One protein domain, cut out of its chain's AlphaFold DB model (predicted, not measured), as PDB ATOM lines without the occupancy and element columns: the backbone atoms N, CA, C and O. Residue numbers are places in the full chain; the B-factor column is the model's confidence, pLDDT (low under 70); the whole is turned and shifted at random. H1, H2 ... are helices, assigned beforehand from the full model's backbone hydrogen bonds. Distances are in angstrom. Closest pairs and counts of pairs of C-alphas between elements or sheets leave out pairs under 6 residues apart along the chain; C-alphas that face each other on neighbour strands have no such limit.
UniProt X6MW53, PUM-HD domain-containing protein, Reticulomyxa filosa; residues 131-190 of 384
ATOM      1  N   THR A 131     184.894 185.569 185.641       61.34
ATOM      2  CA  THR A 131     185.696 185.324 186.854       61.34
ATOM      3  C   THR A 131     184.917 184.641 187.985       61.34
ATOM      4  O   THR A 131     185.509 184.256 188.993       61.34
ATOM      5  N   PHE A 132     183.600 184.474 187.835       69.75
ATOM      6  CA  PHE A 132     182.711 183.884 188.833       69.75
ATOM      7  C   PHE A 132     182.327 182.452 188.455       69.75
ATOM      8  O   PHE A 132     181.859 182.196 187.344       69.75
ATOM      9  N   SER A 133     182.470 181.517 189.396       81.50
ATOM     10  CA  SER A 133     181.934 180.163 189.241       81.50
ATOM     11  C   SER A 133     180.408 180.157 189.384       81.50
ATOM     12  O   SER A 133     179.819 181.041 190.010       81.50
ATOM     13  N   LEU A 134     179.751 179.123 188.850       81.69
ATOM     14  CA  LEU A 134     178.304 178.952 189.015       81.69
ATOM     15  C   LEU A 134     177.919 178.846 190.503       81.69
ATOM     16  O   LEU A 134     176.944 179.461 190.933       81.69
ATOM     17  N   MET A 135     178.739 178.153 191.301       84.62
ATOM     18  CA  MET A 135     178.567 178.060 192.755       84.62
ATOM     19  C   MET A 135     178.761 179.396 193.478       84.62
ATOM     20  O   MET A 135     178.018 179.660 194.413       84.62
ATOM     21  N   TYR A 136     179.656 180.284 193.028       85.00
ATOM     22  CA  TYR A 136     179.772 181.626 193.613       85.00
ATOM     23  C   TYR A 136     178.471 182.430 193.450       85.00
ATOM     24  O   TYR A 136     178.040 183.103 194.388       85.00
ATOM     25  N   LEU A 137     177.805 182.338 192.291       85.88
ATOM     26  CA  LEU A 137     176.509 182.999 192.088       85.88
ATOM     27  C   LEU A 137     175.407 182.400 192.976       85.88
ATOM     28  O   LEU A 137     174.564 183.144 193.473       85.88
ATOM     29  N   VAL A 138     175.429 181.082 193.201       85.56
ATOM     30  CA  VAL A 138     174.528 180.400 194.146       85.56
ATOM     31  C   VAL A 138     174.804 180.858 195.584       85.56
ATOM     32  O   VAL A 138     173.893 181.312 196.269       85.56
ATOM     33  N   GLU A 139     176.047 180.787 196.055       86.38
ATOM     34  CA  GLU A 139     176.428 181.109 197.440       86.38
ATOM     35  C   GLU A 139     176.112 182.558 197.844       86.38
ATOM     36  O   GLU A 139     175.878 182.824 199.022       86.38
ATOM     37  N   ASN A 140     176.058 183.478 196.877       85.31
ATOM     38  CA  ASN A 140     175.743 184.895 197.088       85.31
ATOM     39  C   ASN A 140     174.296 185.279 196.693       85.31
ATOM     40  O   ASN A 140     173.985 186.467 196.622       85.31
ATOM     41  N   GLU A 141     173.423 184.301 196.412       84.25
ATOM     42  CA  GLU A 141     172.023 184.497 195.968       84.25
ATOM     43  C   GLU A 141     171.877 185.431 194.739       84.25
ATOM     44  O   GLU A 141     170.888 186.146 194.568       84.25
ATOM     45  N   LEU A 142     172.871 185.422 193.843       85.31
ATOM     46  CA  LEU A 142     172.922 186.278 192.649       85.31
ATOM     47  C   LEU A 142     172.225 185.663 191.426       85.31
ATOM     48  O   LEU A 142     171.996 186.375 190.447       85.31
ATOM     49  N   ILE A 143     171.851 184.378 191.474       87.25
ATOM     50  CA  ILE A 143     171.210 183.657 190.359       87.25
ATOM     51  C   ILE A 143     169.966 184.387 189.835       87.25
ATOM     52  O   ILE A 143     169.811 184.494 188.622       87.25
ATOM     53  N   GLU A 144     169.120 184.945 190.711       82.00
ATOM     54  CA  GLU A 144     167.932 185.712 190.299       82.00
ATOM     55  C   GLU A 144     168.311 186.953 189.475       82.00
ATOM     56  O   GLU A 144     167.832 187.134 188.354       82.00
ATOM     57  N   LYS A 145     169.216 187.786 190.006       83.50
ATOM     58  CA  LYS A 145     169.662 189.028 189.356       83.50
ATOM     59  C   LYS A 145     170.356 188.740 188.027       83.50
ATOM     60  O   LYS A 145     170.109 189.424 187.039       83.50
ATOM     61  N   CYS A 146     171.188 187.701 187.984       83.81
ATOM     62  CA  CYS A 146     171.841 187.264 186.757       83.81
ATOM     63  C   CYS A 146     170.839 186.700 185.739       83.81
ATOM     64  O   CYS A 146     170.981 186.984 184.556       83.81
ATOM     65  N   ALA A 147     169.806 185.961 186.158       82.31
ATOM     66  CA  ALA A 147     168.770 185.449 185.258       82.31
ATOM     67  C   ALA A 147     167.895 186.561 184.644       82.31
ATOM     68  O   ALA A 147     167.379 186.385 183.540       82.31
ATOM     69  N   GLN A 148     167.759 187.702 185.327       78.00
ATOM     70  CA  GLN A 148     167.075 188.901 184.825       78.00
ATOM     71  C   GLN A 148     167.960 189.769 183.900       78.00
ATOM     72  O   GLN A 148     167.434 190.608 183.169       78.00
ATOM     73  N   ASP A 149     169.284 189.562 183.882       81.69
ATOM     74  CA  ASP A 149     170.236 190.283 183.023       81.69
ATOM     75  C   ASP A 149     170.466 189.577 181.667       81.69
ATOM     76  O   ASP A 149     170.494 188.346 181.558       81.69
ATOM     77  N   GLN A 150     170.675 190.356 180.600       74.69
ATOM     78  CA  GLN A 150     170.859 189.841 179.234       74.69
ATOM     79  C   GLN A 150     172.131 188.984 179.063       74.69
ATOM     80  O   GLN A 150     172.159 188.069 178.233       74.69
ATOM     81  N   HIS A 151     173.191 189.280 179.815       80.25
ATOM     82  CA  HIS A 151     174.477 188.587 179.755       80.25
ATOM     83  C   HIS A 151     174.562 187.508 180.844       80.25
ATOM     84  O   HIS A 151     174.999 186.391 180.558       80.25
ATOM     85  N   GLY A 152     174.055 187.790 182.047       83.56
ATOM     86  CA  GLY A 152     173.943 186.837 183.152       83.56
ATOM     87  C   GLY A 152     173.077 185.620 182.811       83.56
ATOM     88  O   GLY A 152     173.484 184.488 183.072       83.56
ATOM     89  N   SER A 153     171.940 185.807 182.133       83.44
ATOM     90  CA  SER A 153     171.073 184.700 181.698       83.44
ATOM     91  C   SER A 153     171.775 183.784 180.691       83.44
ATOM     92  O   SER A 153     171.694 182.559 180.799       83.44
ATOM     93  N   ARG A 154     172.543 184.361 179.757       82.12
ATOM     94  CA  ARG A 154     173.387 183.616 178.806       82.12
ATOM     95  C   ARG A 154     174.556 182.905 179.483       82.12
ATOM     96  O   ARG A 154     174.920 181.813 179.051       82.12
ATOM     97  N   PHE A 155     175.142 183.499 180.523       85.75
ATOM     98  CA  PHE A 155     176.158 182.838 181.339       85.75
ATOM     99  C   PHE A 155     175.573 181.625 182.071       85.75
ATOM    100  O   PHE A 155     176.115 180.533 181.935       85.75
ATOM    101  N   ILE A 156     174.435 181.784 182.761       85.06
ATOM    102  CA  ILE A 156     173.761 180.692 183.481       85.06
ATOM    103  C   ILE A 156     173.406 179.544 182.527       85.06
ATOM    104  O   ILE A 156     173.690 178.394 182.844       85.06
ATOM    105  N   GLN A 157     172.854 179.837 181.344       81.56
ATOM    106  CA  GLN A 157     172.525 178.814 180.339       81.56
ATOM    107  C   GLN A 157     173.757 177.985 179.939       81.56
ATOM    108  O   GLN A 157     173.722 176.762 180.042       81.56
ATOM    109  N   ARG A 158     174.869 178.639 179.575       84.44
ATOM    110  CA  ARG A 158     176.128 177.957 179.210       84.44
ATOM    111  C   ARG A 158     176.753 177.197 180.377       84.44
ATOM    112  O   ARG A 158     177.250 176.093 180.194       84.44
ATOM    113  N   ALA A 159     176.733 177.772 181.577       84.00
ATOM    114  CA  ALA A 159     177.264 177.119 182.767       84.00
ATOM    115  C   ALA A 159     176.460 175.852 183.109       84.00
ATOM    116  O   ALA A 159     177.042 174.836 183.475       84.00
ATOM    117  N   LEU A 160     175.136 175.868 182.920       85.81
ATOM    118  CA  LEU A 160     174.275 174.701 183.118       85.81
ATOM    119  C   LEU A 160     174.482 173.592 182.072       85.81
ATOM    120  O   LEU A 160     174.154 172.443 182.363       85.81
ATOM    121  N   GLU A 161     175.044 173.860 180.891       85.88
ATOM    122  CA  GLU A 161     175.367 172.796 179.924       85.88
ATOM    123  C   GLU A 161     176.436 171.844 180.492       85.88
ATOM    124  O   GLU A 161     176.260 170.623 180.456       85.88
ATOM    125  N   THR A 162     177.493 172.389 181.105       85.19
ATOM    126  CA  THR A 162     178.636 171.624 181.639       85.19
ATOM    127  C   THR A 162     178.579 171.347 183.145       85.19
ATOM    128  O   THR A 162     179.303 170.472 183.620       85.19
ATOM    129  N   ALA A 163     177.710 172.032 183.896       87.25
ATOM    130  CA  ALA A 163     177.566 171.871 185.344       87.25
ATOM    131  C   ALA A 163     177.197 170.445 185.782       87.25
ATOM    132  O   ALA A 163     176.448 169.721 185.111       87.25
ATOM    133  N   ASN A 164     177.654 170.068 186.974       90.19
ATOM    134  CA  ASN A 164     177.292 168.808 187.614       90.19
ATOM    135  C   ASN A 164     175.890 168.869 188.265       90.19
ATOM    136  O   ASN A 164     175.266 169.926 188.375       90.19
ATOM    137  N   THR A 165     175.369 167.719 188.704       86.31
ATOM    138  CA  THR A 165     174.014 167.606 189.273       86.31
ATOM    139  C   THR A 165     173.813 168.436 190.548       86.31
ATOM    140  O   THR A 165     172.715 168.934 190.777       86.31
ATOM    141  N   ILE A 166     174.850 168.623 191.371       88.62
ATOM    142  CA  ILE A 166     174.769 169.411 192.614       88.62
ATOM    143  C   ILE A 166     174.615 170.896 192.272       88.62
ATOM    144  O   ILE A 166     173.709 171.549 192.784       88.62
ATOM    145  N   GLU A 167     175.440 171.400 191.355       84.44
ATOM    146  CA  GLU A 167     175.375 172.777 190.852       84.44
ATOM    147  C   GLU A 167     174.020 173.064 190.188       84.44
ATOM    148  O   GLU A 167     173.355 174.044 190.525       84.44
ATOM    149  N   LYS A 168     173.564 172.162 189.307       85.88
ATOM    150  CA  LYS A 168     172.246 172.226 188.655       85.88
ATOM    151  C   LYS A 168     171.110 172.303 189.673       85.88
ATOM    152  O   LYS A 168     170.266 173.188 189.568       85.88
ATOM    153  N   ASN A 169     171.117 171.430 190.680       85.12
ATOM    154  CA  ASN A 169     170.097 171.418 191.730       85.12
ATOM    155  C   ASN A 169     170.138 172.685 192.599       85.12
ATOM    156  O   ASN A 169     169.089 173.178 193.009       85.12
ATOM    157  N   ALA A 170     171.323 173.232 192.878       86.94
ATOM    158  CA  ALA A 170     171.468 174.432 193.698       86.94
ATOM    159  C   ALA A 170     170.996 175.702 192.964       86.94
ATOM    160  O   ALA A 170     170.281 176.517 193.549       86.94
ATOM    161  N   VAL A 171     171.307 175.822 191.667       85.25
ATOM    162  CA  VAL A 171     170.759 176.863 190.780       85.25
ATOM    163  C   VAL A 171     169.244 176.712 190.645       85.25
ATOM    164  O   VAL A 171     168.515 177.685 190.839       85.25
ATOM    165  N   PHE A 172     168.755 175.492 190.385       82.12
ATOM    166  CA  PHE A 172     167.323 175.211 190.269       82.12
ATOM    167  C   PHE A 172     166.569 175.616 191.537       82.12
ATOM    168  O   PHE A 172     165.577 176.321 191.434       82.12
ATOM    169  N   LYS A 173     167.078 175.287 192.730       83.19
ATOM    170  CA  LYS A 173     166.458 175.640 194.020       83.19
ATOM    171  C   LYS A 173     166.371 177.151 194.286       83.19
ATOM    172  O   LYS A 173     165.535 177.586 195.077       83.19
ATOM    173  N   GLN A 174     167.224 177.969 193.664       83.94
ATOM    174  CA  GLN A 174     167.089 179.431 193.720       83.94
ATOM    175  C   GLN A 174     166.079 179.933 192.693       83.94
ATOM    176  O   GLN A 174     165.167 180.669 193.062       83.94
ATOM    177  N   ILE A 175     166.179 179.467 191.444       79.56
ATOM    178  CA  ILE A 175     165.210 179.789 190.388       79.56
ATOM    179  C   ILE A 175     163.792 179.372 190.804       79.56
ATOM    180  O   ILE A 175     162.859 180.121 190.558       79.56
ATOM    181  N   GLU A 176     163.626 178.241 191.488       76.38
ATOM    182  CA  GLU A 176     162.360 177.719 192.013       76.38
ATOM    183  C   GLU A 176     161.675 178.712 192.959       76.38
ATOM    184  O   GLU A 176     160.492 178.986 192.786       76.38
ATOM    185  N   LYS A 177     162.405 179.331 193.901       71.19
ATOM    186  CA  LYS A 177     161.841 180.369 194.786       71.19
ATOM    187  C   LYS A 177     161.320 181.570 193.988       71.19
ATOM    188  O   LYS A 177     160.216 182.051 194.241       71.19
ATOM    189  N   CYS A 178     162.107 182.043 193.024       67.69
ATOM    190  CA  CYS A 178     161.753 183.190 192.185       67.69
ATOM    191  C   CYS A 178     160.603 182.846 191.223       67.69
ATOM    192  O   CYS A 178     159.731 183.675 190.987       67.69
ATOM    193  N   ALA A 179     160.572 181.617 190.704       66.56
ATOM    194  CA  ALA A 179     159.531 181.101 189.826       66.56
ATOM    195  C   ALA A 179     158.208 180.907 190.574       66.56
ATOM    196  O   ALA A 179     157.173 181.285 190.043       66.56
ATOM    197  N   LEU A 180     158.229 180.396 191.811       67.75
ATOM    198  CA  LEU A 180     157.043 180.320 192.669       67.75
ATOM    199  C   LEU A 180     156.459 181.714 192.912       67.75
ATOM    200  O   LEU A 180     155.283 181.926 192.632       67.75
ATOM    201  N   LYS A 181     157.293 182.682 193.313       68.12
ATOM    202  CA  LYS A 181     156.870 184.078 193.488       68.12
ATOM    203  C   LYS A 181     156.320 184.690 192.191       68.12
ATOM    204  O   LYS A 181     155.266 185.311 192.205       68.12
ATOM    205  N   LEU A 182     156.990 184.478 191.057       63.00
ATOM    206  CA  LEU A 182     156.530 184.976 189.758       63.00
ATOM    207  C   LEU A 182     155.207 184.321 189.326       63.00
ATOM    208  O   LEU A 182     154.357 184.988 188.745       63.00
ATOM    209  N   CYS A 183     155.002 183.038 189.627       61.75
ATOM    210  CA  CYS A 183     153.730 182.349 189.414       61.75
ATOM    211  C   CYS A 183     152.621 182.902 190.322       61.75
ATOM    212  O   CYS A 183     151.502 183.098 189.849       61.75
ATOM    213  N   GLU A 184     152.916 183.201 191.591       71.25
ATOM    214  CA  GLU A 184     151.989 183.882 192.504       71.25
ATOM    215  C   GLU A 184     151.614 185.278 191.983       71.25
ATOM    216  O   GLU A 184     150.425 185.595 191.915       71.25
ATOM    217  N   ASP A 185     152.590 186.068 191.527       73.12
ATOM    218  CA  ASP A 185     152.381 187.394 190.934       73.12
ATOM    219  C   ASP A 185     151.556 187.316 189.630       73.12
ATOM    220  O   ASP A 185     150.637 188.112 189.429       73.12
ATOM    221  N   VAL A 186     151.804 186.325 188.763       70.94
ATOM    222  CA  VAL A 186     151.012 186.078 187.539       70.94
ATOM    223  C   VAL A 186     149.576 185.660 187.871       70.94
ATOM    224  O   VAL A 186     148.636 186.136 187.231       70.94
ATOM    225  N   VAL A 187     149.372 184.816 188.886       74.44
ATOM    226  CA  VAL A 187     148.038 184.418 189.366       74.44
ATOM    227  C   VAL A 187     147.304 185.593 190.020       74.44
ATOM    228  O   VAL A 187     146.099 185.754 189.817       74.44
ATOM    229  N   ALA A 188     148.003 186.435 190.785       78.00
ATOM    230  CA  ALA A 188     147.447 187.645 191.382       78.00
ATOM    231  C   ALA A 188     147.048 188.667 190.307       78.00
ATOM    232  O   ALA A 188     145.927 189.175 190.339       78.00
ATOM    233  N   LEU A 189     147.910 188.898 189.313       78.81
ATOM    234  CA  LEU A 189     147.623 189.756 188.165       78.81
ATOM    235  C   LEU A 189     146.431 189.227 187.362       78.81
ATOM    236  O   LEU A 189     145.522 189.988 187.052       78.81
ATOM    237  N   ALA A 190     146.371 187.923 187.081       79.00
ATOM    238  CA  ALA A 190     145.250 187.333 186.354       79.00
ATOM    239  C   ALA A 190     143.910 187.495 187.089       79.00
ATOM    240  O   ALA A 190     142.894 187.763 186.454       79.00
TER     241      ALA A 190
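Overview. This is residues 131 to 190 of the 384 residues of the protein "PUM-HD domain-containing protein" of Reticulomyxa filosa (UniProt X6MW53). Three short helices, H1, H2 and H3, cluster beside the first part of one long helix, H4, whose residues 180 to 190 stick out as an arm. The 60 printed residues hold four named helices, H1 to H4 in chain order, and no named strand: all helix. The whole is only just compact, close to loose, with a radius of gyration of the C-alphas of 12.3 A and spans of 39 by 23 by 20 A.

Along the chain. H1, residues 134 to 139, begins at C-alpha 134 (178.304, 178.952, 189.015). H2 is residues 143 to 148. H3, residues 152 to 162, measures 16.0 A. H4, residues 165 to 190, measures 35.0 A, has a kink of 28 degrees near residue 175 and ends at C-alpha 190 (145.250, 187.333, 186.354).

Arrangement. H1 touches H4 residues 167 to 174 alone, closest C-alphas Val 138 and Val 171, 6.2 A, at a steep tilt of 67 degrees. H2 touches H3, closest C-alphas Cys 146 and Gly 152, 4.2 A. H2 touches H4 residues 171 to 178 alone, closest C-alphas Glu 144 and Ile 175, 6.5 A. Every O i to N i+4 pair is within hydrogen-bond range in H1 and H2, 6 of 7 in H3 and 21 of 22 in H4.

Size, cuts and confidence. The printed part has no cut, and its three links are tight. Residues 131 to 132 and 178 to 183 have pLDDT under 70.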